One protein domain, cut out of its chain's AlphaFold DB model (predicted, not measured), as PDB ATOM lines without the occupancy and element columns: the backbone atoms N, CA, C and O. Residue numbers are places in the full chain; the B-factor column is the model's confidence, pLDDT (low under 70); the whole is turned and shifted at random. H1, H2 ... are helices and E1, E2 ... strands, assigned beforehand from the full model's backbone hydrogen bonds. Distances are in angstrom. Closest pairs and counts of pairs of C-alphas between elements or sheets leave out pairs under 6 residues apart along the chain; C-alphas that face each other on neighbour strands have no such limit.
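This is residues 106 to 252 of the 333 residues of the protein "Hypothetical protein" of Polarella glacialis (UniProt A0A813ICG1). This is an elongated, loosely formed sandwich: two twisted three-stranded sheets, E1 - E6 - E3 and E2 - E5 - E4, stand partly face to face, with H1 on the first sheet towards one end and H2 at the opposite end. Residues 195 to 209 cover the side by E3 and E4. The 147 printed residues have two named helices and six named strands, in the order H1 E1 E2 H2 E3 E4 E5 E6; both sheets are antiparallel, and the class is mostly strand, with under half of the residues in named elements. The whole is compact, with a radius of gyration of the C-alphas of 16.5 A, and spans 52 by 31 by 25 A.

Find C-alpha 106 at (133.580, 144.770, 89.541), where H1 begins, running to residue 113. Next come E1, 136 to 145, 28.5 A long; E2, 150 to 160, which bends by 67 degrees at residue 153; H2, 162 to 166; E3, 169 to 177; E4, 185 to 190; E5, 215 to 224, 29.5 A; and E6, 233 to 246, 40.0 A, ending at C-alpha 246 (156.342, 126.303, 121.684).

H1 is on the sheet E1 E6 E3 at a height of 8.0 A; its closest C-alphas to E6 are Thr 108 and Cys 235, 5.7 A. H2 only grazes that sheet. Within hydrogen-bond range are N 138 and O 238, 2.8 A, across E1 and E6; N 172 and O 243, 2.8 A, across E3 and E6; N 156 and O 219, 2.9 A, across E2 and E5; and N 187 and O 220, 2.8 A, across the hairpin E4 and E5. Between the sheets, the closest C-alphas of E3 and E4, Leu 175 and Arg 185, are 7.7 A apart. In H1 and H2 every O i to N i+4 pair is within range.

The C-alphas farthest apart, Pro 229 and Ser 249, are 52.3 A apart. The printed part has no cut; H1 to E1 and E4 to E5 are long links. Look for pLDDT under 70 at residues 106 to 107, 126 to 133, 195 to 208 and 247 to 252.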
ATOM      1  N   GLY A 106     134.389 145.927  89.138       63.72
ATOM      2  CA  GLY A 106     133.580 144.770  89.541       63.72
ATOM      3  C   GLY A 106     134.283 143.765  90.469       63.72
ATOM      4  O   GLY A 106     133.625 143.152  91.307       63.72
ATOM      5  N   GLN A 107     135.603 143.574  90.358       64.50
ATOM      6  CA  GLN A 107     136.353 142.718  91.295       64.50
ATOM      7  C   GLN A 107     136.561 143.426  92.632       64.50
ATOM      8  O   GLN A 107     136.364 142.820  93.687       64.50
ATOM      9  N   THR A 108     136.892 144.714  92.586       71.25
ATOM     10  CA  THR A 108     137.039 145.550  93.775       71.25
ATOM     11  C   THR A 108     135.726 145.620  94.557       71.25
ATOM     12  O   THR A 108     135.725 145.359  95.755       71.25
ATOM     13  N   GLU A 109     134.591 145.860  93.898       74.25
ATOM     14  CA  GLU A 109     133.264 145.882  94.530       74.25
ATOM     15  C   GLU A 109     132.891 144.544  95.176       74.25
ATOM     16  O   GLU A 109     132.491 144.512  96.341       74.25
ATOM     17  N   LYS A 110     133.086 143.424  94.465       74.25
ATOM     18  CA  LYS A 110     132.862 142.080  95.024       74.25
ATOM     19  C   LYS A 110     133.757 141.813  96.231       74.25
ATOM     20  O   LYS A 110     133.303 141.256  97.228       74.25
ATOM     21  N   CYS A 111     135.023 142.213  96.155       73.06
ATOM     22  CA  CYS A 111     135.968 142.030  97.244       73.06
ATOM     23  C   CYS A 111     135.568 142.851  98.474       73.06
ATOM     24  O   CYS A 111     135.497 142.284  99.563       73.06
ATOM     25  N   LEU A 112     135.195 144.122  98.286       77.50
ATOM     26  CA  LEU A 112     134.688 145.006  99.339       77.50
ATOM     27  C   LEU A 112     133.397 144.478  99.979       77.50
ATOM     28  O   LEU A 112     133.250 144.559 101.195       77.50
ATOM     29  N   ALA A 113     132.486 143.900  99.191       79.69
ATOM     30  CA  ALA A 113     131.269 143.268  99.709       79.69
ATOM     31  C   ALA A 113     131.566 142.034 100.580       79.69
ATOM     32  O   ALA A 113     130.790 141.695 101.467       79.69
ATOM     33  N   SER A 114     132.706 141.381 100.341       79.06
ATOM     34  CA  SER A 114     133.210 140.240 101.114       79.06
ATOM     35  C   SER A 114     134.330 140.615 102.094       79.06
ATOM     36  O   SER A 114     135.128 139.747 102.456       79.06
ATOM     37  N   ALA A 115     134.445 141.895 102.467       80.50
ATOM     38  CA  ALA A 115     135.467 142.352 103.403       80.50
ATOM     39  C   ALA A 115     135.405 141.543 104.706       80.50
ATOM     40  O   ALA A 115     134.327 141.266 105.235       80.50
ATOM     41  N   SER A 116     136.570 141.141 105.208       81.75
ATOM     42  CA  SER A 116     136.652 140.301 106.395       81.75
ATOM     43  C   SER A 116     136.270 141.086 107.641       81.75
ATOM     44  O   SER A 116     136.783 142.181 107.878       81.75
ATOM     45  N   ASP A 117     135.440 140.481 108.486       83.56
ATOM     46  CA  ASP A 117     135.289 140.931 109.863       83.56
ATOM     47  C   ASP A 117     136.522 140.504 110.668       83.56
ATOM     48  O   ASP A 117     136.653 139.366 111.127       83.56
ATOM     49  N   LEU A 118     137.461 141.436 110.819       85.12
ATOM     50  CA  LEU A 118     138.700 141.191 111.547       85.12
ATOM     51  C   LEU A 118     138.478 141.050 113.062       85.12
ATOM     52  O   LEU A 118     139.397 140.627 113.755       85.12
ATOM     53  N   THR A 119     137.292 141.343 113.612       82.00
ATOM     54  CA  THR A 119     137.042 141.189 115.060       82.00
ATOM     55  C   THR A 119     137.096 139.726 115.518       82.00
ATOM     56  O   THR A 119     137.440 139.445 116.669       82.00
ATOM     57  N   GLY A 120     136.822 138.787 114.606       79.94
ATOM     58  CA  GLY A 120     136.956 137.349 114.838       79.94
ATOM     59  C   GLY A 120     138.393 136.823 114.742       79.94
ATOM     60  O   GLY A 120     138.664 135.719 115.219       79.94
ATOM     61  N   LEU A 121     139.322 137.595 114.164       86.31
ATOM     62  CA  LEU A 121     140.723 137.201 114.019       86.31
ATOM     63  C   LEU A 121     141.401 137.183 115.394       86.31
ATOM     64  O   LEU A 121     141.504 138.214 116.063       86.31
ATOM     65  N   LYS A 122     141.877 136.006 115.811       88.06
ATOM     66  CA  LYS A 122     142.537 135.795 117.105       88.06
ATOM     67  C   LYS A 122     143.807 134.968 116.958       88.06
ATOM     68  O   LYS A 122     143.830 133.988 116.215       88.06
ATOM     69  N   VAL A 123     144.821 135.310 117.752       87.31
ATOM     70  CA  VAL A 123     146.012 134.481 117.965       87.31
ATOM     71  C   VAL A 123     145.583 133.112 118.479       87.31
ATOM     72  O   VAL A 123     145.033 132.997 119.578       87.31
ATOM     73  N   GLN A 124     145.847 132.065 117.698       85.25
ATOM     74  CA  GLN A 124     145.540 130.702 118.124       85.25
ATOM     75  C   GLN A 124     146.658 130.177 119.024       85.25
ATOM     76  O   GLN A 124     147.832 130.193 118.654       85.25
ATOM     77  N   ARG A 125     146.300 129.651 120.196       79.81
ATOM     78  CA  ARG A 125     147.226 128.889 121.038       79.81
ATOM     79  C   ARG A 125     147.293 127.469 120.499       79.81
ATOM     80  O   ARG A 125     146.307 126.741 120.584       79.81
ATOM     81  N   THR A 126     148.416 127.088 119.897       66.56
ATOM     82  CA  THR A 126     148.584 125.732 119.364       66.56
ATOM     83  C   THR A 126     149.668 125.009 120.154       66.56
ATOM     84  O   THR A 126     150.817 125.432 120.153       66.56
ATOM     85  N   LEU A 127     149.303 123.903 120.806       56.50
ATOM     86  CA  LEU A 127     150.256 123.016 121.489       56.50
ATOM     87  C   LEU A 127     151.003 122.100 120.500       56.50
ATOM     88  O   LEU A 127     152.115 121.661 120.769       56.50
ATOM     89  N   ALA A 128     150.399 121.818 119.341       54.50
ATOM     90  CA  ALA A 128     150.978 120.970 118.305       54.50
ATOM     91  C   ALA A 128     151.954 121.747 117.403       54.50
ATOM     92  O   ALA A 128     151.558 122.635 116.639       54.50
ATOM     93  N   LEU A 129     153.224 121.356 117.486       54.44
ATOM     94  CA  LEU A 129     154.343 121.764 116.638       54.44
ATOM     95  C   LEU A 129     154.084 121.393 115.171       54.44
ATOM     96  O   LEU A 129     154.478 120.327 114.706       54.44
ATOM     97  N   THR A 130     153.414 122.268 114.432       53.69
ATOM     98  CA  THR A 130     153.317 122.153 112.972       53.69
ATOM     99  C   THR A 130     154.067 123.321 112.356       53.69
ATOM    100  O   THR A 130     153.745 124.477 112.627       53.69
ATOM    101  N   THR A 131     155.084 123.018 111.548       52.03
ATOM    102  CA  THR A 131     155.762 124.000 110.685       52.03
ATOM    103  C   THR A 131     154.856 124.463 109.551       52.03
ATOM    104  O   THR A 131     155.074 125.534 108.999       52.03
ATOM    105  N   VAL A 132     153.815 123.681 109.242       58.78
ATOM    106  CA  VAL A 132     152.802 124.024 108.248       58.78
ATOM    107  C   VAL A 132     152.076 125.300 108.692       58.78
ATOM    108  O   VAL A 132     151.451 125.315 109.767       58.78
ATOM    109  N   PRO A 133     152.145 126.381 107.897       64.38
ATOM    110  CA  PRO A 133     151.406 127.591 108.194       64.38
ATOM    111  C   PRO A 133     149.899 127.328 108.192       64.38
ATOM    112  O   PRO A 133     149.381 126.602 107.342       64.38
ATOM    113  N   LYS A 134     149.174 127.931 109.136       73.69
ATOM    114  CA  LYS A 134     147.703 127.891 109.154       73.69
ATOM    115  C   LYS A 134     147.160 129.172 108.548       73.69
ATOM    116  O   LYS A 134     146.672 130.046 109.262       73.69
ATOM    117  N   TRP A 135     147.284 129.265 107.231       76.69
ATOM    118  CA  TRP A 135     146.866 130.442 106.493       76.69
ATOM    119  C   TRP A 135     145.367 130.694 106.615       76.69
ATOM    120  O   TRP A 135     144.542 129.810 106.387       76.69
ATOM    121  N   GLN A 136     145.026 131.934 106.936       81.88
ATOM    122  CA  GLN A 136     143.674 132.462 106.890       81.88
ATOM    123  C   GLN A 136     143.634 133.565 105.844       81.88
ATOM    124  O   GLN A 136     144.471 134.466 105.850       81.88
ATOM    125  N   SER A 137     142.656 133.505 104.946       82.50
ATOM    126  CA  SER A 137     142.423 134.583 103.993       82.50
ATOM    127  C   SER A 137     141.694 135.733 104.673       82.50
ATOM    128  O   SER A 137     140.645 135.537 105.289       82.50
ATOM    129  N   ILE A 138     142.223 136.940 104.519       85.56
ATOM    130  CA  ILE A 138     141.587 138.178 104.950       85.56
ATOM    131  C   ILE A 138     141.438 139.136 103.767       85.56
ATOM    132  O   ILE A 138     142.260 139.167 102.853       85.56
ATOM    133  N   LYS A 139     140.369 139.924 103.782       86.38
ATOM    134  CA  LYS A 139     140.068 140.951 102.787       86.38
ATOM    135  C   LYS A 139     139.914 142.282 103.494       86.38
ATOM    136  O   LYS A 139     138.985 142.451 104.282       86.38
ATOM    137  N   VAL A 140     140.821 143.214 103.226       84.50
ATOM    138  CA  VAL A 140     140.878 144.513 103.893       84.50
ATOM    139  C   VAL A 140     140.544 145.620 102.891       84.50
ATOM    140  O   VAL A 140     141.239 145.766 101.884       84.50
ATOM    141  N   PRO A 141     139.491 146.421 103.137       85.50
ATOM    142  CA  PRO A 141     139.181 147.572 102.303       85.50
ATOM    143  C   PRO A 141     140.229 148.669 102.513       85.50
ATOM    144  O   PRO A 141     140.490 149.090 103.641       85.50
ATOM    145  N   ILE A 142     140.796 149.162 101.417       85.19
ATOM    146  CA  ILE A 142     141.810 150.214 101.417       85.19
ATOM    147  C   ILE A 142     141.190 151.500 100.901       85.19
ATOM    148  O   ILE A 142     140.589 151.543  99.824       85.19
ATOM    149  N   GLN A 143     141.339 152.550 101.699       83.94
ATOM    150  CA  GLN A 143     140.759 153.857 101.433       83.94
ATOM    151  C   GLN A 143     141.806 154.818 100.875       83.94
ATOM    152  O   GLN A 143     142.981 154.773 101.261       83.94
ATOM    153  N   PHE A 144     141.342 155.693  99.986       88.19
ATOM    154  CA  PHE A 144     142.082 156.863  99.538       88.19
ATOM    155  C   PHE A 144     141.537 158.112 100.224       88.19
ATOM    156  O   PHE A 144     140.339 158.213 100.485       88.19
ATOM    157  N   ASP A 145     142.417 159.061 100.512       88.06
ATOM    158  CA  ASP A 145     142.068 160.347 101.105       88.06
ATOM    159  C   ASP A 145     142.955 161.458 100.515       88.06
ATOM    160  O   ASP A 145     143.929 161.225  99.797       88.06
ATOM    161  N   SER A 146     142.622 162.697 100.841       85.81
ATOM    162  CA  SER A 146     143.394 163.908 100.584       85.81
ATOM    163  C   SER A 146     144.777 163.908 101.241       85.81
ATOM    164  O   SER A 146     145.691 164.566 100.741       85.81
ATOM    165  N   LYS A 147     144.944 163.198 102.364       84.81
ATOM    166  CA  LYS A 147     146.206 163.112 103.107       84.81
ATOM    167  C   LYS A 147     146.469 161.679 103.550       84.81
ATOM    168  O   LYS A 147     145.554 161.034 104.061       84.81
ATOM    169  N   PRO A 148     147.710 161.195 103.418       85.19
ATOM    170  CA  PRO A 148     148.018 159.842 103.827       85.19
ATOM    171  C   PRO A 148     148.102 159.761 105.355       85.19
ATOM    172  O   PRO A 148     148.626 160.654 106.028       85.19
ATOM    173  N   THR A 149     147.572 158.680 105.910       88.19
ATOM    174  CA  THR A 149     147.524 158.392 107.345       88.19
ATOM    175  C   THR A 149     147.799 156.914 107.582       88.19
ATOM    176  O   THR A 149     147.564 156.067 106.719       88.19
ATOM    177  N   THR A 150     148.327 156.594 108.763       87.06
ATOM    178  CA  THR A 150     148.450 155.203 109.196       87.06
ATOM    179  C   THR A 150     147.174 154.797 109.918       87.06
ATOM    180  O   THR A 150     146.839 155.366 110.959       87.06
ATOM    181  N   THR A 151     146.491 153.787 109.393       86.38
ATOM    182  CA  THR A 151     145.197 153.326 109.895       86.38
ATOM    183  C   THR A 151     145.337 151.951 110.530       86.38
ATOM    184  O   THR A 151     145.807 151.005 109.898       86.38
ATOM    185  N   LYS A 152     144.897 151.826 111.787       89.12
ATOM    186  CA  LYS A 152     144.790 150.542 112.489       89.12
ATOM    187  C   LYS A 152     143.539 149.802 112.013       89.12
ATOM    188  O   LYS A 152     142.441 150.343 112.115       89.12
ATOM    189  N   VAL A 153     143.707 148.561 111.568       87.94
ATOM    190  CA  VAL A 153     142.611 147.694 111.087       87.94
ATOM    191  C   VAL A 153     142.294 146.540 112.025       87.94
ATOM    192  O   VAL A 153     141.189 146.014 111.994       87.94
ATOM    193  N   TRP A 154     143.233 146.161 112.890       91.44
ATOM    194  CA  TRP A 154     143.028 145.105 113.876       91.44
ATOM    195  C   TRP A 154     143.919 145.322 115.097       91.44
ATOM    196  O   TRP A 154     144.975 145.957 115.009       91.44
ATOM    197  N   GLY A 155     143.500 144.780 116.239       90.88
ATOM    198  CA  GLY A 155     144.370 144.647 117.392       90.88
ATOM    199  C   GLY A 155     143.880 143.618 118.398       90.88
ATOM    200  O   GLY A 155     142.678 143.406 118.546       90.88
ATOM    201  N   GLN A 156     144.824 143.012 119.107       92.38
ATOM    202  CA  GLN A 156     144.557 142.039 120.157       92.38
ATOM    203  C   GLN A 156     145.580 142.172 121.285       92.38
ATOM    204  O   GLN A 156     146.782 142.260 121.039       92.38
ATOM    205  N   SER A 157     145.100 142.113 122.526       91.88
ATOM    206  CA  SER A 157     145.948 141.914 123.700       91.88
ATOM    207  C   SER A 157     146.096 140.422 123.991       91.88
ATOM    208  O   SER A 157     145.122 139.665 123.978       91.88
ATOM    209  N   LEU A 158     147.328 140.001 124.244       89.31
ATOM    210  CA  LEU A 158     147.727 138.629 124.495       89.31
ATOM    211  C   LEU A 158     148.569 138.578 125.769       89.31
ATOM    212  O   LEU A 158     149.607 139.226 125.852       89.31
ATOM    213  N   THR A 159     148.142 137.785 126.747       91.06
ATOM    214  CA  THR A 159     148.908 137.556 127.978       91.06
ATOM    215  C   THR A 159     149.680 136.246 127.877       91.06
ATOM    216  O   THR A 159     149.076 135.200 127.648       91.06
ATOM    217  N   VAL A 160     150.996 136.304 128.051       88.81
ATOM    218  CA  VAL A 160     151.882 135.139 128.172       88.81
ATOM    219  C   VAL A 160     152.045 134.841 129.661       88.81
ATOM    220  O   VAL A 160     152.431 135.732 130.418       88.81
ATOM    221  N   SER A 161     151.684 133.631 130.092       90.25
ATOM    222  CA  SER A 161     151.831 133.206 131.491       90.25
ATOM    223  C   SER A 161     153.260 132.738 131.799       90.25
ATOM    224  O   SER A 161     154.047 132.466 130.894       90.25
ATOM    225  N   GLU A 162     153.590 132.591 133.084       89.38
ATOM    226  CA  GLU A 162     154.844 131.952 133.528       89.38
ATOM    227  C   GLU A 162     154.987 130.519 132.985       89.38
ATOM    228  O   GLU A 162     156.070 130.086 132.597       89.38
ATOM    229  N   GLU A 163     153.873 129.788 132.895       85.38
ATOM    230  CA  GLU A 163     153.837 128.443 132.315       85.38
ATOM    231  C   GLU A 163     154.123 128.470 130.806       85.38
ATOM    232  O   GLU A 163     154.908 127.656 130.321       85.38
ATOM    233  N   ASP A 164     153.549 129.420 130.060       82.75
ATOM    234  CA  ASP A 164     153.855 129.605 128.634       82.75
ATOM    235  C   ASP A 164     155.357 129.904 128.440       82.75
ATOM    236  O   ASP A 164     156.016 129.312 127.582       82.75
ATOM    237  N   ALA A 165     155.926 130.789 129.262       80.69
ATOM    238  CA  ALA A 165     157.341 131.150 129.190       80.69
ATOM    239  C   ALA A 165     158.267 129.958 129.495       80.69
ATOM    240  O   ALA A 165     159.252 129.744 128.781       80.69
ATOM    241  N   ALA A 166     157.913 129.118 130.477       81.06
ATOM    242  CA  ALA A 166     158.646 127.887 130.793       81.06
ATOM    243  C   ALA A 166     158.725 126.916 129.597       81.06
ATOM    244  O   ALA A 166     159.714 126.201 129.435       81.06
ATOM    245  N   HIS A 167     157.728 126.940 128.706       77.94
ATOM    246  CA  HIS A 167     157.697 126.139 127.479       77.94
ATOM    247  C   HIS A 167     158.380 126.810 126.276       77.94
ATOM    248  O   HIS A 167     158.258 126.304 125.154       77.94
ATOM    249  N   ARG A 168     159.095 127.929 126.474       75.06
ATOM    250  CA  ARG A 168     159.751 128.712 125.411       75.06
ATOM    251  C   ARG A 168     158.778 128.980 124.259       75.06
ATOM    252  O   ARG A 168     158.966 128.486 123.145       75.06
ATOM    253  N   VAL A 169     157.693 129.696 124.545       78.38
ATOM    254  CA  VAL A 169     156.677 130.048 123.545       78.38
ATOM    255  C   VAL A 169     157.149 131.220 122.675       78.38
ATOM    256  O   VAL A 169     157.778 132.161 123.149       78.38
ATOM    257  N   TYR A 170     156.837 131.148 121.386       80.44
ATOM    258  CA  TYR A 170     157.117 132.126 120.342       80.44
ATOM    259  C   TYR A 170     155.798 132.546 119.690       80.44
ATOM    260  O   TYR A 170     154.862 131.753 119.571       80.44
ATOM    261  N   LEU A 171     155.734 133.785 119.224       79.12
ATOM    262  CA  LEU A 171     154.625 134.331 118.456       79.12
ATOM    263  C   LEU A 171     154.958 134.289 116.963       79.12
ATOM    264  O   LEU A 171     155.864 134.976 116.500       79.12
ATOM    265  N   ARG A 172     154.218 133.474 116.212       78.94
ATOM    266  CA  ARG A 172     154.267 133.390 114.749       78.94
ATOM    267  C   ARG A 172     153.298 134.409 114.156       78.94
ATOM    268  O   ARG A 172     152.107 134.366 114.475       78.94
ATOM    269  N   MET A 173     153.817 135.318 113.331       76.06
ATOM    270  CA  MET A 173     153.073 136.426 112.720       76.06
ATOM    271  C   MET A 173     153.513 136.632 111.276       76.06
ATOM    272  O   MET A 173     154.350 137.484 110.984       76.06
ATOM    273  N   VAL A 174     152.919 135.866 110.366       73.38
ATOM    274  CA  VAL A 174     153.246 135.950 108.939       73.38
ATOM    275  C   VAL A 174     152.073 136.537 108.179       73.38
ATOM    276  O   VAL A 174     150.923 136.175 108.427       73.38
ATOM    277  N   LEU A 175     152.369 137.453 107.262       75.06
ATOM    278  CA  LEU A 175     151.387 138.124 106.429       75.06
ATOM    279  C   LEU A 175     151.911 138.265 105.012       75.06
ATOM    280  O   LEU A 175     153.007 138.779 104.807       75.06
ATOM    281  N   HIS A 176     151.080 137.864 104.063       72.12
ATOM    282  CA  HIS A 176     151.261 138.149 102.651       72.12
ATOM    283  C   HIS A 176     150.101 139.018 102.199       72.12
ATOM    284  O   HIS A 176     148.958 138.561 102.205       72.12
ATOM    285  N   SER A 177     150.374 140.269 101.849       72.75
ATOM    286  CA  SER A 177     149.389 141.179 101.269       72.75
ATOM    287  C   SER A 177     149.776 141.550  99.846       72.75
ATOM    288  O   SER A 177     150.959 141.695  99.548       72.75
ATOM    289  N   ASP A 178     148.779 141.768  98.988       72.94
ATOM    290  CA  ASP A 178     148.998 142.386  97.681       72.94
ATOM    291  C   ASP A 178     149.587 143.791  97.865       72.94
ATOM    292  O   ASP A 178     148.872 144.741  98.193       72.94
ATOM    293  N   TYR A 179     150.893 143.903  97.632       73.31
ATOM    294  CA  TYR A 179     151.657 145.126  97.829       73.31
ATOM    295  C   TYR A 179     151.131 146.309  97.019       73.31
ATOM    296  O   TYR A 179     151.196 147.451  97.471       73.31
ATOM    297  N   VAL A 180     150.575 146.056  95.833       73.88
ATOM    298  CA  VAL A 180     150.030 147.114  94.981       73.88
ATOM    299  C   VAL A 180     148.857 147.802  95.683       73.88
ATOM    300  O   VAL A 180     148.767 149.031  95.693       73.88
ATOM    301  N   SER A 181     147.953 147.014  96.272       73.81
ATOM    302  CA  SER A 181     146.747 147.523  96.928       73.81
ATOM    303  C   SER A 181     146.991 147.948  98.372       73.81
ATOM    304  O   SER A 181     146.422 148.950  98.808       73.81
ATOM    305  N   SER A 182     147.828 147.234  99.129       75.25
ATOM    306  CA  SER A 182     148.160 147.591 100.508       75.25
ATOM    307  C   SER A 182     149.500 147.039 100.986       75.25
ATOM    308  O   SER A 182     150.006 146.043 100.494       75.25
ATOM    309  N   ASP A 183     150.056 147.686 102.008       76.19
ATOM    310  CA  ASP A 183     151.170 147.147 102.786       76.19
ATOM    311  C   ASP A 183     150.654 146.991 104.210       76.19
ATOM    312  O   ASP A 183     150.746 147.925 105.019       76.19
ATOM    313  N   LEU A 184     149.970 145.871 104.452       80.44
ATOM    314  CA  LEU A 184     149.526 145.521 105.790       80.44
ATOM    315  C   LEU A 184     150.754 145.166 106.626       80.44
ATOM    316  O   LEU A 184     151.667 144.473 106.178       80.44
ATOM    317  N   ARG A 185     150.778 145.637 107.867       79.06
ATOM    318  CA  ARG A 185     151.924 145.459 108.753       79.06
ATOM    319  C   ARG A 185     151.489 145.220 110.171       79.06
ATOM    320  O   ARG A 185     150.440 145.704 110.591       79.06
ATOM    321  N   PHE A 186     152.344 144.539 110.921       79.88
ATOM    322  CA  PHE A 186     152.136 144.315 112.339       79.88
ATOM    323  C   PHE A 186     153.059 145.158 113.208       79.88
ATOM    324  O   PHE A 186     154.215 145.413 112.875       79.88
ATOM    325  N   GLN A 187     152.525 145.578 114.347       78.94
ATOM    326  CA  GLN A 187     153.253 146.214 115.433       78.94
ATOM    327  C   GLN A 187     153.015 145.404 116.703       78.94
ATOM    328  O   GLN A 187     151.867 145.117 117.047       78.94
ATOM    329  N   VAL A 188     154.092 145.086 117.419       81.44
ATOM    330  CA  VAL A 188     154.029 144.414 118.722       81.44
ATOM    331  C   VAL A 188     154.530 145.357 119.805       81.44
ATOM    332  O   VAL A 188     155.609 145.946 119.696       81.44
ATOM    333  N   GLN A 189     153.737 145.486 120.861       84.38
ATOM    334  CA  GLN A 189     154.103 146.198 122.075       84.38
ATOM    335  C   GLN A 189     154.121 145.239 123.259       84.38
ATOM    336  O   GLN A 189     153.219 144.424 123.393       84.38
ATOM    337  N   TYR A 190     155.092 145.389 124.145       82.69
ATOM    338  CA  TYR A 190     155.231 144.656 125.399       82.69
ATOM    339  C   TYR A 190     155.411 145.681 126.506       82.69
ATOM    340  O   TYR A 190     156.277 146.555 126.416       82.69
ATOM    341  N   ASN A 191     154.538 145.633 127.512       77.50
ATOM    342  CA  ASN A 191     154.531 146.586 128.627       77.50
ATOM    343  C   ASN A 191     154.569 148.064 128.172       77.50
ATOM    344  O   ASN A 191     155.279 148.895 128.733       77.50
ATOM    345  N   GLY A 192     153.829 148.384 127.105       74.31
ATOM    346  CA  GLY A 192     153.735 149.738 126.542       74.31
ATOM    347  C   GLY A 192     154.933 150.184 125.696       74.31
ATOM    348  O   GLY A 192     154.876 151.254 125.094       74.31
ATOM    349  N   LYS A 193     155.995 149.375 125.593       75.44
ATOM    350  CA  LYS A 193     157.133 149.628 124.700       75.44
ATOM    351  C   LYS A 193     156.964 148.862 123.400       75.44
ATOM    352  O   LYS A 193     156.510 147.723 123.402       75.44
ATOM    353  N   GLN A 194     157.345 149.473 122.286       73.06
ATOM    354  CA  GLN A 194     157.432 148.771 121.008       73.06
ATOM    355  C   GLN A 194     158.660 147.858 121.060       73.06
ATOM    356  O   GLN A 194     159.760 148.336 121.309       73.06
ATOM    357  N   VAL A 195     158.448 146.554 120.899       65.25
ATOM    358  CA  VAL A 195     159.487 145.512 121.077       65.25
ATOM    359  C   VAL A 195     159.781 144.740 119.803       65.25
ATOM    360  O   VAL A 195     160.782 144.036 119.753       65.25
ATOM    361  N   ALA A 196     158.936 144.839 118.777       54.62
ATOM    362  CA  ALA A 196     159.252 144.204 117.507       54.62
ATOM    363  C   ALA A 196     160.242 145.059 116.717       54.62
ATOM    364  O   ALA A 196     159.866 146.096 116.165       54.62
ATOM    365  N   ASP A 197     161.475 144.561 116.662       43.34
ATOM    366  CA  ASP A 197     162.473 144.908 115.665       43.34
ATOM    367  C   ASP A 197     162.111 144.305 114.285       43.34
ATOM    368  O   ASP A 197     161.448 143.275 114.152       43.34
ATOM    369  N   ASN A 198     162.503 145.051 113.268       40.00
ATOM    370  CA  ASN A 198     162.467 144.942 111.814       40.00
ATOM    371  C   ASN A 198     161.897 143.798 110.954       40.00
ATOM    372  O   ASN A 198     162.254 143.752 109.779       40.00
ATOM    373  N   GLN A 199     160.951 142.960 111.367       41.66
ATOM    374  CA  GLN A 199     160.623 141.808 110.505       41.66
ATOM    375  C   GLN A 199     159.199 141.715 109.932       41.66
ATOM    376  O   GLN A 199     158.975 140.970 108.991       41.66
ATOM    377  N   VAL A 200     158.226 142.541 110.322       41.00
ATOM    378  CA  VAL A 200     156.879 142.419 109.718       41.00
ATOM    379  C   VAL A 200     156.682 143.404 108.564       41.00
ATOM    380  O   VAL A 200     156.446 144.592 108.788       41.00
ATOM    381  N   THR A 201     156.829 142.945 107.323       40.19
ATOM    382  CA  THR A 201     156.439 143.670 106.099       40.19
ATOM    383  C   THR A 201     155.240 142.967 105.454       40.19
ATOM    384  O   THR A 201     154.943 141.826 105.809       40.19
ATOM    385  N   ALA A 202     154.587 143.614 104.487       36.22
ATOM    386  CA  ALA A 202     153.591 143.019 103.586       36.22
ATOM    387  C   ALA A 202     153.988 141.682 102.928       36.22
ATOM    388  O   ALA A 202     153.116 140.981 102.416       36.22
ATOM    389  N   HIS A 203     155.281 141.338 102.942       42.25
ATOM    390  CA  HIS A 203     155.832 140.087 102.420       42.25
ATOM    391  C   HIS A 203     156.513 139.211 103.482       42.25
ATOM    392  O   HIS A 203     157.201 138.263 103.130       42.25
ATOM    393  N   GLY A 204     156.236 139.456 104.767       40.72
ATOM    394  CA  GLY A 204     156.486 138.507 105.848       40.72
ATOM    395  C   GLY A 204     157.960 138.210 106.094       40.72
ATOM    396  O   GLY A 204     158.467 137.200 105.627       40.72
ATOM    397  N   TYR A 205     158.620 139.009 106.931       47.16
ATOM    398  CA  TYR A 205     159.961 138.656 107.406       47.16
ATOM    399  C   TYR A 205     160.029 138.255 108.878       47.16
ATOM    400  O   TYR A 205     161.100 137.877 109.323       47.16
ATOM    401  N   ALA A 206     158.919 138.260 109.634       48.81
ATOM    402  CA  ALA A 206     158.880 137.846 111.040       48.81
ATOM    403  C   ALA A 206     158.202 136.488 111.154       48.81
ATOM    404  O   ALA A 206     157.054 136.377 111.583       48.81
ATOM    405  N   ASP A 207     158.914 135.438 110.759       56.62
ATOM    406  CA  ASP A 207     158.362 134.092 110.863       56.62
ATOM    407  C   ASP A 207     158.022 133.746 112.328       56.62
ATOM    408  O   ASP A 207     156.982 133.151 112.604       56.62
ATOM    409  N   MET A 208     158.848 134.177 113.297       65.19
ATOM    410  CA  MET A 208     158.646 133.921 114.731       65.19
ATOM    411  C   MET A 208     159.330 134.973 115.631       65.19
ATOM    412  O   MET A 208     160.535 135.179 115.529       65.19
ATOM    413  N   MET A 209     158.594 135.559 116.581       73.00
ATOM    414  CA  MET A 209     159.105 136.428 117.653       73.00
ATOM    415  C   MET A 209     159.185 135.657 118.976       73.00
ATOM    416  O   MET A 209     158.180 135.117 119.436       73.00
ATOM    417  N   GLY A 210     160.356 135.616 119.613       70.69
ATOM    418  CA  GLY A 210     160.513 135.026 120.943       70.69
ATOM    419  C   GLY A 210     161.908 134.450 121.222       70.69
ATOM    420  O   GLY A 210     162.822 134.642 120.416       70.69
ATOM    421  N   PRO A 211     162.078 133.703 122.328       75.06
ATOM    422  CA  PRO A 211     161.024 133.291 123.260       75.06
ATOM    423  C   PRO A 211     160.402 134.499 123.971       75.06
ATOM    424  O   PRO A 211     161.072 135.508 124.173       75.06
ATOM    425  N   LEU A 212     159.106 134.426 124.269       81.12
ATOM    426  CA  LEU A 212     158.376 135.516 124.911       81.12
ATOM    427  C   LEU A 212     158.491 135.439 126.433       81.12
ATOM    428  O   LEU A 212     158.253 134.384 127.020       81.12
ATOM    429  N   ASP A 213     158.778 136.580 127.054       84.56
ATOM    430  CA  ASP A 213     158.721 136.746 128.504       84.56
ATOM    431  C   ASP A 213     157.266 136.797 129.005       84.56
ATOM    432  O   ASP A 213     156.383 137.241 128.253       84.56
ATOM    433  N   PRO A 214     157.003 136.411 130.270       89.19
ATOM    434  CA  PRO A 214     155.699 136.575 130.901       89.19
ATOM    435  C   PRO A 214     155.234 138.032 130.885       89.19
ATOM    436  O   PRO A 214     155.986 138.951 131.205       89.19
ATOM    437  N   GLY A 215     153.964 138.253 130.559       88.81
ATOM    438  CA  GLY A 215     153.359 139.583 130.575       88.81
ATOM    439  C   GLY A 215     152.402 139.828 129.417       88.81
ATOM    440  O   GLY A 215     151.951 138.902 128.741       88.81
ATOM    441  N   THR A 216     152.049 141.098 129.210       90.50
ATOM    442  CA  THR A 216     151.015 141.485 128.242       90.50
ATOM    443  C   THR A 216     151.629 142.084 126.987       90.50
ATOM    444  O   THR A 216     152.283 143.131 127.020       90.50
ATOM    445  N   TYR A 217     151.332 141.437 125.865       89.12
ATOM    446  CA  TYR A 217     151.665 141.873 124.521       89.12
ATOM    447  C   TYR A 217     150.427 142.470 123.854       89.12
ATOM    448  O   TYR A 217     149.349 141.880 123.891       89.12
ATOM    449  N   ASN A 218     150.568 143.627 123.216       89.44
ATOM    450  CA  ASN A 218     149.539 144.207 122.362       89.44
ATOM    451  C   ASN A 218     149.991 144.111 120.911       89.44
ATOM    452  O   ASN A 218     151.045 144.631 120.542       89.44
ATOM    453  N   LEU A 219     149.183 143.437 120.105       87.75
ATOM    454  CA  LEU A 219     149.407 143.222 118.686       87.75
ATOM    455  C   LEU A 219     148.479 144.148 117.916       87.75
ATOM    456  O   LEU A 219     147.290 144.209 118.220       87.75
ATOM    457  N   TYR A 220     149.000 144.842 116.913       87.06
ATOM    458  CA  TYR A 220     148.213 145.705 116.037       87.06
ATOM    459  C   TYR A 220     148.545 145.424 114.586       87.06
ATOM    460  O   TYR A 220     149.713 145.241 114.257       87.06
ATOM    461  N   MET A 221     147.532 145.451 113.724       87.31
ATOM    462  CA  MET A 221     147.707 145.457 112.275       87.31
ATOM    463  C   MET A 221     147.329 146.832 111.730       87.31
ATOM    464  O   MET A 221     146.290 147.388 112.106       87.31
ATOM    465  N   TYR A 222     148.159 147.375 110.850       86.50
ATOM    466  CA  TYR A 222     147.990 148.703 110.272       86.50
ATOM    467  C   TYR A 222     148.314 148.728 108.778       86.50
ATOM    468  O   TYR A 222     148.963 147.825 108.260       86.50
ATOM    469  N   TYR A 223     147.863 149.782 108.098       85.75
ATOM    470  CA  TYR A 223     148.216 150.096 106.713       85.75
ATOM    471  C   TYR A 223     148.314 151.613 106.511       85.75
ATOM    472  O   TYR A 223     147.863 152.386 107.355       85.75
ATOM    473  N   VAL A 224     148.895 152.040 105.387       87.31
ATOM    474  CA  VAL A 224     148.936 153.453 104.966       87.31
ATOM    475  C   VAL A 224     147.832 153.717 103.947       87.31
ATOM    476  O   VAL A 224     147.757 152.996 102.949       87.31
ATOM    477  N   THR A 225     146.996 154.730 104.186       87.62
ATOM    478  CA  THR A 225     145.954 155.162 103.243       87.62
ATOM    479  C   THR A 225     146.565 155.734 101.967       87.62
ATOM    480  O   THR A 225     147.632 156.352 101.988       87.62
ATOM    481  N   GLY A 226     145.903 155.492 100.835       87.62
ATOM    482  CA  GLY A 226     146.340 156.035  99.552       87.62
ATOM    483  C   GLY A 226     146.007 157.518  99.435       87.62
ATOM    484  O   GLY A 226     145.005 157.978  99.976       87.62
ATOM    485  N   VAL A 227     146.817 158.283  98.708       89.62
ATOM    486  CA  VAL A 227     146.493 159.676  98.371       89.62
ATOM    487  C   VAL A 227     145.789 159.733  97.020       89.62
ATOM    488  O   VAL A 227     146.343 159.304  96.007       89.62
ATOM    489  N   GLY A 228     144.562 160.245  96.991       86.69
ATOM    490  CA  GLY A 228     143.753 160.312  95.774       86.69
ATOM    491  C   GLY A 228     142.301 160.716  96.044       86.69
ATOM    492  O   GLY A 228     141.959 161.064  97.174       86.69
ATOM    493  N   PRO A 229     141.424 160.686  95.024       81.81
ATOM    494  CA  PRO A 229     140.006 160.978  95.195       81.81
ATOM    495  C   PRO A 229     139.387 160.023  96.231       81.81
ATOM    496  O   PRO A 229     139.512 158.810  96.043       81.81
ATOM    497  N   PRO A 230     138.680 160.521  97.267       77.06
ATOM    498  CA  PRO A 230     138.111 159.681  98.331       77.06
ATOM    499  C   PRO A 230     137.090 158.635  97.862       77.06
ATOM    500  O   PRO A 230     136.779 157.682  98.573       77.06
ATOM    501  N   SER A 231     136.551 158.807  96.655       74.44
ATOM    502  CA  SER A 231     135.691 157.825  95.993       74.44
ATOM    503  C   SER A 231     136.448 156.573  95.534       74.44
ATOM    504  O   SER A 231     135.818 155.547  95.282       74.44
ATOM    505  N   THR A 232     137.778 156.631  95.437       79.25
ATOM    506  CA  THR A 232     138.610 155.495  95.042       79.25
ATOM    507  C   THR A 232     138.747 154.536  96.214       79.25
ATOM    508  O   THR A 232     139.202 154.907  97.297       79.25
ATOM    509  N   LYS A 233     138.378 153.278  95.990       77.50
ATOM    510  CA  LYS A 233     138.577 152.192  96.947       77.50
ATOM    511  C   LYS A 233     139.352 151.083  96.268       77.50
ATOM    512  O   LYS A 233     139.137 150.822  95.089       77.50
ATOM    513  N   LEU A 234     140.219 150.427  97.024       82.50
ATOM    514  CA  LEU A 234     140.829 149.161  96.640       82.50
ATOM    515  C   LEU A 234     140.460 148.111  97.682       82.50
ATOM    516  O   LEU A 234     140.048 148.432  98.798       82.50
ATOM    517  N   CYS A 235     140.609 146.849  97.320       82.19
ATOM    518  CA  CYS A 235     140.493 145.752  98.258       82.19
ATOM    519  C   CYS A 235     141.820 145.016  98.268       82.19
ATOM    520  O   CYS A 235     142.268 144.565  97.217       82.19
ATOM    521  N   SER A 236     142.444 144.922  99.437       81.06
ATOM    522  CA  SER A 236     143.617 144.084  99.603       81.06
ATOM    523  C   SER A 236     143.191 142.715 100.089       81.06
ATOM    524  O   SER A 236     142.539 142.569 101.122       81.06
ATOM    525  N   THR A 237     143.542 141.708  99.316       77.00
ATOM    526  CA  THR A 237     143.402 140.299  99.652       77.00
ATOM    527  C   THR A 237     144.728 139.841 100.243       77.00
ATOM    528  O   THR A 237     145.793 140.044  99.663       77.00
ATOM    529  N   SER A 238     144.701 139.267 101.441       79.50
ATOM    530  CA  SER A 238     145.913 138.895 102.173       79.50
ATOM    531  C   SER A 238     145.765 137.538 102.846       79.50
ATOM    532  O   SER A 238     144.656 137.106 103.154       79.50
ATOM    533  N   MET A 239     146.887 136.870 103.083       78.81
ATOM    534  CA  MET A 239     146.969 135.606 103.808       78.81
ATOM    535  C   MET A 239     147.742 135.827 105.098       78.81
ATOM    536  O   MET A 239     148.837 136.382 105.068       78.81
ATOM    537  N   ILE A 240     147.180 135.395 106.225       81.94
ATOM    538  CA  ILE A 240     147.781 135.566 107.548       81.94
ATOM    539  C   ILE A 240     147.934 134.229 108.279       81.94
ATOM    540  O   ILE A 240     147.021 133.405 108.266       81.94
ATOM    541  N   ASP A 241     149.065 134.029 108.955       78.94
ATOM    542  CA  ASP A 241     149.253 133.010 109.995       78.94
ATOM    543  C   ASP A 241     149.594 133.705 111.323       78.94
ATOM    544  O   ASP A 241     150.598 134.412 111.427       78.94
ATOM    545  N   LEU A 242     148.737 133.522 112.334       83.50
ATOM    546  CA  LEU A 242     148.805 134.219 113.620       83.50
ATOM    547  C   LEU A 242     148.606 133.247 114.791       83.50
ATOM    548  O   LEU A 242     147.472 132.879 115.125       83.50
ATOM    549  N   ARG A 243     149.701 132.815 115.430       83.50
ATOM    550  CA  ARG A 243     149.662 131.752 116.454       83.50
ATOM    551  C   ARG A 243     150.758 131.877 117.507       83.50
ATOM    552  O   ARG A 243     151.837 132.387 117.232       83.50
ATOM    553  N   LEU A 244     150.503 131.325 118.692       80.06
ATOM    554  CA  LEU A 244     151.552 130.983 119.655       80.06
ATOM    555  C   LEU A 244     152.021 129.545 119.420       80.06
ATOM    556  O   LEU A 244     151.190 128.641 119.277       80.06
ATOM    557  N   VAL A 245     153.340 129.353 119.396       77.19
ATOM    558  CA  VAL A 245     154.018 128.070 119.166       77.19
ATOM    559  C   VAL A 245     155.102 127.851 120.225       77.19
ATOM    560  O   VAL A 245     155.882 128.751 120.498       77.19
ATOM    561  N   SER A 246     155.188 126.671 120.837       71.56
ATOM    562  CA  SER A 246     156.342 126.303 121.684       71.56
ATOM    563  C   SER A 246     157.504 125.836 120.796       71.56
ATOM    564  O   SER A 246     157.247 125.178 119.794       71.56
ATOM    565  N   ARG A 247     158.771 126.152 121.120       65.94
ATOM    566  CA  ARG A 247     159.964 125.584 120.436       65.94
ATOM    567  C   ARG A 247     160.855 124.797 121.400       65.94
ATOM    568  O   ARG A 247     162.050 125.064 121.512       65.94
ATOM    569  N   SER A 248     160.301 123.801 122.084       54.75
ATOM    570  CA  SER A 248     161.098 122.886 122.916       54.75
ATOM    571  C   SER A 248     162.068 121.998 122.110       54.75
ATOM    572  O   SER A 248     163.077 121.568 122.660       54.75
ATOM    573  N   SER A 249     161.811 121.763 120.816       44.56
ATOM    574  CA  SER A 249     162.563 120.830 119.952       44.56
ATOM    575  C   SER A 249     163.259 121.461 118.739       44.56
ATOM    576  O   SER A 249     163.868 120.745 117.944       44.56
ATOM    577  N   TYR A 250     163.180 122.782 118.559       43.72
ATOM    578  CA  TYR A 250     163.908 123.444 117.476       43.72
ATOM    579  C   TYR A 250     165.366 123.594 117.911       43.72
ATOM    580  O   TYR A 250     165.638 124.294 118.888       43.72
ATOM    581  N   GLU A 251     166.291 122.926 117.218       40.59
ATOM    582  CA  GLU A 251     167.718 123.100 117.473       40.59
ATOM    583  C   GLU A 251     168.046 124.592 117.461       40.59
ATOM    584  O   GLU A 251     167.702 125.329 116.527       40.59
ATOM    585  N   ASN A 252     168.681 125.036 118.544       39.12
ATOM    586  CA  ASN A 252     169.286 126.349 118.645       39.12
ATOM    587  C   ASN A 252     170.260 126.492 117.463       39.12
ATOM    588  O   ASN A 252     171.424 126.111 117.558       39.12
TER     589      ASN A 252